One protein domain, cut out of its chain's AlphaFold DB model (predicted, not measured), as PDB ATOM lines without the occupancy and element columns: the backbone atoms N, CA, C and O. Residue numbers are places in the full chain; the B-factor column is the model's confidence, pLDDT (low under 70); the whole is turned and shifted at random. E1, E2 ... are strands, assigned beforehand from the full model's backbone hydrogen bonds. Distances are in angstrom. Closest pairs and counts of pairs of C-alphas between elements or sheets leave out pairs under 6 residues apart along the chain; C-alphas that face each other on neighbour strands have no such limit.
ATOM      1  N   VAL A  90     457.511 445.592 462.128       89.00
ATOM      2  CA  VAL A  90     457.773 444.951 463.417       89.00
ATOM      3  C   VAL A  90     457.404 445.849 464.577       89.00
ATOM      4  O   VAL A  90     457.376 447.077 464.472       89.00
ATOM      5  N   VAL A  91     457.183 445.218 465.717       91.44
ATOM      6  CA  VAL A  91     456.912 445.892 466.974       91.44
ATOM      7  C   VAL A  91     457.272 444.977 468.129       91.44
ATOM      8  O   VAL A  91     457.068 443.768 468.063       91.44
ATOM      9  N   VAL A  92     457.785 445.566 469.201       92.00
ATOM     10  CA  VAL A  92     458.015 444.857 470.456       92.00
ATOM     11  C   VAL A  92     456.906 445.236 471.433       92.00
ATOM     12  O   VAL A  92     456.693 446.421 471.711       92.00
ATOM     13  N   VAL A  93     456.186 444.232 471.926       90.69
ATOM     14  CA  VAL A  93     455.133 444.342 472.944       90.69
ATOM     15  C   VAL A  93     455.692 443.819 474.268       90.69
ATOM     16  O   VAL A  93     456.546 442.933 474.276       90.69
ATOM     17  N   ASN A  94     455.292 444.416 475.396       87.94
ATOM     18  CA  ASN A  94     455.766 444.017 476.734       87.94
ATOM     19  C   ASN A  94     457.295 444.025 476.928       87.94
ATOM     20  O   ASN A  94     457.804 443.434 477.874       87.94
ATOM     21  N   ARG A  95     458.043 444.723 476.059       84.69
ATOM     22  CA  ARG A  95     459.521 444.762 476.024       84.69
ATOM     23  C   ARG A  95     460.208 443.428 475.684       84.69
ATOM     24  O   ARG A  95     461.433 443.426 475.596       84.69
ATOM     25  N   CYS A  96     459.467 442.346 475.455       87.56
ATOM     26  CA  CYS A  96     460.028 441.009 475.233       87.56
ATOM     27  C   CYS A  96     459.423 440.247 474.050       87.56
ATOM     28  O   CYS A  96     460.061 439.337 473.532       87.56
ATOM     29  N   GLU A  97     458.228 440.613 473.584       90.75
ATOM     30  CA  GLU A  97     457.552 439.887 472.511       90.75
ATOM     31  C   GLU A  97     457.677 440.647 471.191       90.75
ATOM     32  O   GLU A  97     457.075 441.708 471.005       90.75
ATOM     33  N   LEU A  98     458.451 440.106 470.255       92.50
ATOM     34  CA  LEU A  98     458.598 440.671 468.918       92.50
ATOM     35  C   LEU A  98     457.504 440.138 467.990       92.50
ATOM     36  O   LEU A  98     457.454 438.949 467.682       92.50
ATOM     37  N   TYR A  99     456.672 441.044 467.489       92.00
ATOM     38  CA  TYR A  99     455.651 440.767 466.491       92.00
ATOM     39  C   TYR A  99     456.041 441.354 465.135       92.00
ATOM     40  O   TYR A  99     456.620 442.437 465.052       92.00
ATOM     41  N   GLU A 100     455.667 440.663 464.066       90.38
ATOM     42  CA  GLU A 100     455.801 441.118 462.684       90.38
ATOM     43  C   GLU A 100     454.454 440.983 461.975       90.38
ATOM     44  O   GLU A 100     453.813 439.928 462.020       90.38
ATOM     45  N   LEU A 101     454.036 442.051 461.303       88.75
ATOM     46  CA  LEU A 101     452.922 442.037 460.371       88.75
ATOM     47  C   LEU A 101     453.466 441.851 458.956       88.75
ATOM     48  O   LEU A 101     454.179 442.707 458.431       88.75
ATOM     49  N   GLU A 102     453.105 440.732 458.335       85.06
ATOM     50  CA  GLU A 102     453.372 440.447 456.931       85.06
ATOM     51  C   GLU A 102     452.215 440.980 456.076       85.06
ATOM     52  O   GLU A 102     451.142 440.363 456.059       85.06
ATOM     53  N   PRO A 103     452.394 442.106 455.355       80.56
ATOM     54  CA  PRO A 103     451.266 442.779 454.730       80.56
ATOM     55  C   PRO A 103     450.636 441.949 453.617       80.56
ATOM     56  O   PRO A 103     449.424 441.838 453.575       80.56
ATOM     57  N   CYS A 104     451.433 441.286 452.769       75.62
ATOM     58  CA  CYS A 104     450.914 440.507 451.635       75.62
ATOM     59  C   CYS A 104     449.991 439.347 452.039       75.62
ATOM     60  O   CYS A 104     449.151 438.934 451.248       75.62
ATOM     61  N   MET A 105     450.142 438.825 453.257       78.81
ATOM     62  CA  MET A 105     449.301 437.753 453.796       78.81
ATOM     63  C   MET A 105     448.305 438.264 454.839       78.81
ATOM     64  O   MET A 105     447.551 437.473 455.400       78.81
ATOM     65  N   ASN A 106     448.338 439.563 455.145       85.81
ATOM     66  CA  ASN A 106     447.643 440.179 456.267       85.81
ATOM     67  C   ASN A 106     447.841 439.418 457.596       85.81
ATOM     68  O   ASN A 106     446.925 439.320 458.415       85.81
ATOM     69  N   ALA A 107     449.024 438.822 457.777       88.12
ATOM     70  CA  ALA A 107     449.293 437.830 458.812       88.12
ATOM     71  C   ALA A 107     450.189 438.403 459.912       88.12
ATOM     72  O   ALA A 107     451.258 438.951 459.641       88.12
ATOM     73  N   LEU A 108     449.764 438.227 461.161       91.56
ATOM     74  CA  LEU A 108     450.535 438.532 462.355       91.56
ATOM     75  C   LEU A 108     451.331 437.299 462.784       91.56
ATOM     76  O   LEU A 108     450.785 436.197 462.921       91.56
ATOM     77  N   LYS A 109     452.620 437.499 463.028       91.25
ATOM     78  CA  LYS A 109     453.543 436.478 463.523       91.25
ATOM     79  C   LYS A 109     454.259 436.993 464.762       91.25
ATOM     80  O   LYS A 109     454.471 438.196 464.888       91.25
ATOM     81  N   VAL A 110     454.630 436.083 465.650       92.19
ATOM     82  CA  VAL A 110     455.437 436.364 466.842       92.19
ATOM     83  C   VAL A 110     456.730 435.564 466.769       92.19
ATOM     84  O   VAL A 110     456.732 434.433 466.278       92.19
ATOM     85  N   TYR A 111     457.832 436.173 467.189       90.00
ATOM     86  CA  TYR A 111     459.136 435.528 467.238       90.00
ATOM     87  C   TYR A 111     459.324 434.804 468.571       90.00
ATOM     88  O   TYR A 111     459.150 435.391 469.637       90.00
ATOM     89  N   GLU A 112     459.703 433.535 468.495       87.50
ATOM     90  CA  GLU A 112     460.003 432.675 469.636       87.50
ATOM     91  C   GLU A 112     461.524 432.568 469.766       87.50
ATOM     92  O   GLU A 112     462.179 431.903 468.962       87.50
ATOM     93  N   GLU A 113     462.096 433.263 470.754       82.62
ATOM     94  CA  GLU A 113     463.552 433.389 470.912       82.62
ATOM     95  C   GLU A 113     464.233 432.050 471.225       82.62
ATOM     96  O   GLU A 113     465.279 431.757 470.647       82.62
ATOM     97  N   GLU A 114     463.616 431.217 472.071       84.06
ATOM     98  CA  GLU A 114     464.149 429.901 472.455       84.06
ATOM     99  C   GLU A 114     464.320 428.977 471.246       84.06
ATOM    100  O   GLU A 114     465.328 428.287 471.102       84.06
ATOM    101  N   GLU A 115     463.342 428.998 470.344       83.50
ATOM    102  CA  GLU A 115     463.301 428.119 469.181       83.50
ATOM    103  C   GLU A 115     463.795 428.795 467.892       83.50
ATOM    104  O   GLU A 115     463.808 428.161 466.831       83.50
ATOM    105  N   LYS A 116     464.187 430.075 467.977       83.06
ATOM    106  CA  LYS A 116     464.622 430.938 466.868       83.06
ATOM    107  C   LYS A 116     463.700 430.864 465.648       83.06
ATOM    108  O   LYS A 116     464.162 430.806 464.507       83.06
ATOM    109  N   ARG A 117     462.384 430.847 465.879       85.75
ATOM    110  CA  ARG A 117     461.374 430.669 464.823       85.75
ATOM    111  C   ARG A 117     460.246 431.687 464.924       85.75
ATOM    112  O   ARG A 117     459.993 432.270 465.969       85.75
ATOM    113  N   TRP A 118     459.547 431.879 463.810       86.94
ATOM    114  CA  TRP A 118     458.344 432.703 463.753       86.94
ATOM    115  C   TRP A 118     457.105 431.820 463.816       86.94
ATOM    116  O   TRP A 118     456.893 430.990 462.927       86.94
ATOM    117  N   ARG A 119     456.255 432.044 464.815       90.00
ATOM    118  CA  ARG A 119     454.956 431.382 464.937       90.00
ATOM    119  C   ARG A 119     453.845 432.273 464.398       90.00
ATOM    120  O   ARG A 119     453.786 433.470 464.681       90.00
ATOM    121  N   ALA A 120     452.929 431.682 463.636       90.25
ATOM    122  CA  ALA A 120     451.717 432.365 463.198       90.25
ATOM    123  C   ALA A 120     450.773 432.615 464.385       90.25
ATOM    124  O   ALA A 120     450.457 431.699 465.146       90.25
ATOM    125  N   VAL A 121     450.321 433.861 464.527       92.25
ATOM    126  CA  VAL A 121     449.320 434.262 465.527       92.25
ATOM    127  C   VAL A 121     447.930 434.282 464.895       92.25
ATOM    128  O   VAL A 121     446.974 433.808 465.496       92.25
ATOM    129  N   GLY A 122     447.819 434.796 463.669       90.12
ATOM    130  CA  GLY A 122     446.555 434.883 462.939       90.12
ATOM    131  C   GLY A 122     446.572 436.002 461.904       90.12
ATOM    132  O   GLY A 122     447.637 436.488 461.531       90.12
ATOM    133  N   PHE A 123     445.393 436.423 461.454       89.44
ATOM    134  CA  PHE A 123     445.240 437.559 460.544       89.44
ATOM    135  C   PHE A 123     444.868 438.825 461.313       89.44
ATOM    136  O   PHE A 123     444.081 438.764 462.260       89.44
ATOM    137  N   VAL A 124     445.402 439.975 460.901       88.75
ATOM    138  CA  VAL A 124     444.949 441.258 461.453       88.75
ATOM    139  C   VAL A 124     443.604 441.660 460.825       88.75
ATOM    140  O   VAL A 124     443.393 441.421 459.636       88.75
ATOM    141  N   PRO A 125     442.667 442.272 461.573       85.62
ATOM    142  CA  PRO A 125     441.388 442.718 461.004       85.62
ATOM    143  C   PRO A 125     441.539 443.847 459.977       85.62
ATOM    144  O   PRO A 125     440.758 443.957 459.033       85.62
ATOM    145  N   VAL A 126     442.553 444.692 460.170       84.50
ATOM    146  CA  VAL A 126     442.908 445.797 459.276       84.50
ATOM    147  C   VAL A 126     443.524 445.228 457.995       84.50
ATOM    148  O   VAL A 126     444.396 444.374 458.074       84.50
ATOM    149  N   ARG A 127     443.075 445.674 456.817       82.00
ATOM    150  CA  ARG A 127     443.500 445.151 455.503       82.00
ATOM    151  C   ARG A 127     444.847 445.720 455.041       82.00
ATOM    152  O   ARG A 127     444.921 446.455 454.058       82.00
ATOM    153  N   ALA A 128     445.924 445.397 455.755       78.38
ATOM    154  CA  ALA A 128     447.281 445.830 455.402       78.38
ATOM    155  C   ALA A 128     447.742 445.294 454.030       78.38
ATOM    156  O   ALA A 128     448.633 445.871 453.404       78.38
ATOM    157  N   ASP A 129     447.118 444.218 453.555       78.31
ATOM    158  CA  ASP A 129     447.335 443.595 452.250       78.31
ATOM    159  C   ASP A 129     446.950 444.487 451.069       78.31
ATOM    160  O   ASP A 129     447.654 444.481 450.059       78.31
ATOM    161  N   GLN A 130     445.905 445.307 451.201       79.50
ATOM    162  CA  GLN A 130     445.379 446.120 450.093       79.50
ATOM    163  C   GLN A 130     446.394 447.122 449.533       79.50
ATOM    164  O   GLN A 130     446.402 447.373 448.331       79.50
ATOM    165  N   ASN A 131     447.277 447.644 450.388       75.88
ATOM    166  CA  ASN A 131     448.310 448.608 450.011       75.88
ATOM    167  C   ASN A 131     449.729 448.057 450.217       75.88
ATOM    168  O   ASN A 131     450.679 448.831 450.311       75.88
ATOM    169  N   GLY A 132     449.907 446.737 450.357       71.44
ATOM    170  CA  GLY A 132     451.231 446.142 450.588       71.44
ATOM    171  C   GLY A 132     451.942 446.673 451.844       71.44
ATOM    172  O   GLY A 132     453.172 446.735 451.889       71.44
ATOM    173  N   GLY A 133     451.176 447.084 452.858       77.25
ATOM    174  CA  GLY A 133     451.673 447.653 454.112       77.25
ATOM    175  C   GLY A 133     451.996 449.148 454.069       77.25
ATOM    176  O   GLY A 133     452.401 449.699 455.092       77.25
ATOM    177  N   TRP A 134     451.829 449.825 452.929       79.12
ATOM    178  CA  TRP A 134     451.979 451.277 452.849       79.12
ATOM    179  C   TRP A 134     450.812 451.986 453.542       79.12
ATOM    180  O   TRP A 134     449.655 451.606 453.373       79.12
ATOM    181  N   GLY A 135     451.127 453.010 454.339       80.44
ATOM    182  CA  GLY A 135     450.145 453.743 455.149       80.44
ATOM    183  C   GLY A 135     449.769 453.060 456.467       80.44
ATOM    184  O   GLY A 135     449.154 453.689 457.319       80.44
ATOM    185  N   VAL A 136     450.201 451.816 456.692       85.44
ATOM    186  CA  VAL A 136     449.863 451.084 457.917       85.44
ATOM    187  C   VAL A 136     450.713 451.573 459.087       85.44
ATOM    188  O   VAL A 136     451.940 451.432 459.090       85.44
ATOM    189  N   ALA A 137     450.067 452.088 460.130       87.56
ATOM    190  CA  ALA A 137     450.722 452.337 461.405       87.56
ATOM    191  C   ALA A 137     450.651 451.077 462.275       87.56
ATOM    192  O   ALA A 137     449.582 450.657 462.711       87.56
ATOM    193  N   PHE A 138     451.815 450.487 462.539       89.69
ATOM    194  CA  PHE A 138     451.983 449.302 463.379       89.69
ATOM    195  C   PHE A 138     452.868 449.657 464.576       89.69
ATOM    196  O   PHE A 138     454.044 450.001 464.387       89.69
ATOM    197  N   LYS A 139     452.295 449.698 465.786       90.38
ATOM    198  CA  LYS A 139     452.966 450.198 467.003       90.38
ATOM    199  C   LYS A 139     452.458 449.502 468.265       90.38
ATOM    200  O   LYS A 139     451.321 449.034 468.313       90.38
ATOM    201  N   SER A 140     453.300 449.461 469.295       91.50
ATOM    202  CA  SER A 140     452.925 448.973 470.620       91.50
ATOM    203  C   SER A 140     452.451 450.129 471.487       91.50
ATOM    204  O   SER A 140     452.927 451.259 471.376       91.50
ATOM    205  N   LEU A 141     451.503 449.823 472.362       88.50
ATOM    206  CA  LEU A 141     450.996 450.710 473.394       88.50
ATOM    207  C   LEU A 141     451.040 449.938 474.712       88.50
ATOM    208  O   LEU A 141     450.082 449.263 475.078       88.50
ATOM    209  N   GLY A 142     452.195 449.982 475.380       84.88
ATOM    210  CA  GLY A 142     452.445 449.200 476.592       84.88
ATOM    211  C   GLY A 142     452.391 447.695 476.326       84.88
ATOM    212  O   GLY A 142     453.272 447.143 475.664       84.88
ATOM    213  N   ASP A 143     451.344 447.056 476.845       87.81
ATOM    214  CA  ASP A 143     451.075 445.619 476.751       87.81
ATOM    215  C   ASP A 143     450.228 445.219 475.540       87.81
ATOM    216  O   ASP A 143     449.869 444.053 475.375       87.81
ATOM    217  N   ARG A 144     449.896 446.184 474.676       88.75
ATOM    218  CA  ARG A 144     448.995 445.984 473.541       88.75
ATOM    219  C   ARG A 144     449.645 446.321 472.219       88.75
ATOM    220  O   ARG A 144     450.524 447.175 472.111       88.75
ATOM    221  N   LEU A 145     449.120 445.676 471.188       90.69
ATOM    222  CA  LEU A 145     449.426 445.943 469.797       90.69
ATOM    223  C   LEU A 145     448.329 446.809 469.172       90.69
ATOM    224  O   LEU A 145     447.147 446.506 469.321       90.69
ATOM    225  N   SER A 146     448.716 447.858 468.449       89.69
ATOM    226  CA  SER A 146     447.804 448.723 467.694       89.69
ATOM    227  C   SER A 146     448.159 448.715 466.209       89.69
ATOM    228  O   SER A 146     449.331 448.831 465.837       89.69
ATOM    229  N   VAL A 147     447.132 448.584 465.365       88.25
ATOM    230  CA  VAL A 147     447.242 448.598 463.901       88.25
ATOM    231  C   VAL A 147     446.216 449.583 463.349       88.25
ATOM    232  O   VAL A 147     445.037 449.478 463.680       88.25
ATOM    233  N   LEU A 148     446.660 450.526 462.523       86.56
ATOM    234  CA  LEU A 148     445.828 451.535 461.857       86.56
ATOM    235  C   LEU A 148     446.194 451.587 460.367       86.56
ATOM    236  O   LEU A 148     447.336 451.287 460.015       86.56
ATOM    237  N   LEU A 149     445.234 451.961 459.523       77.38
ATOM    238  CA  LEU A 149     445.380 452.168 458.080       77.38
ATOM    239  C   LEU A 149     445.106 453.635 457.735       77.38
ATOM    240  O   LEU A 149     444.232 454.222 458.416       77.38
TER     241      LEU A 149
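AT A GLANCE: This is residues 90 to 149 of the 149 residues of an uncharacterized protein of Amborella trichopoda (UniProt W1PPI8). A strongly twisted sheet, E1 E2 E3 E4, and the hairpin E5 and E6 make a small sandwich, only partly face to face, with E5 near E1. Residues 124 to 136 loop from one sheet to the other. 60 residues are printed, with six named strands, E1 to E6, both sheets antiparallel: all strand, compact, radius of gyration of the C-alphas 11.3 A, spans 33 by 23 by 15 A.

IN THESE COORDINATES: Find C-alpha 90 at (457.773, 444.951, 463.417); E1 runs to residue 93. Then come E2, residues 97 to 102, E3, 107 to 112, E4, 117 to 123, 18.1 A long, E5, 137 to 141, and E6, 144 to 148, ending at (445.828, 451.535, 461.857).

HOW THE PARTS SIT: E1 to E4 form a meander, each strand the antiparallel neighbour of the one before. Look for N 91 and O 99, N 100 and O 109, and N 110 and O 119, each 2.9 A, within hydrogen-bond range. The closest C-alphas of E1 and E5, Val 93 and Ser 140, are 5.6 A apart.

THE WHOLE: The farthest C-alphas, Glu 114 and Gln 130, are 33.4 A apart. The link E4 to E5 is long; the printed part has no cut, and no printed residue is under 70 in pLDDT.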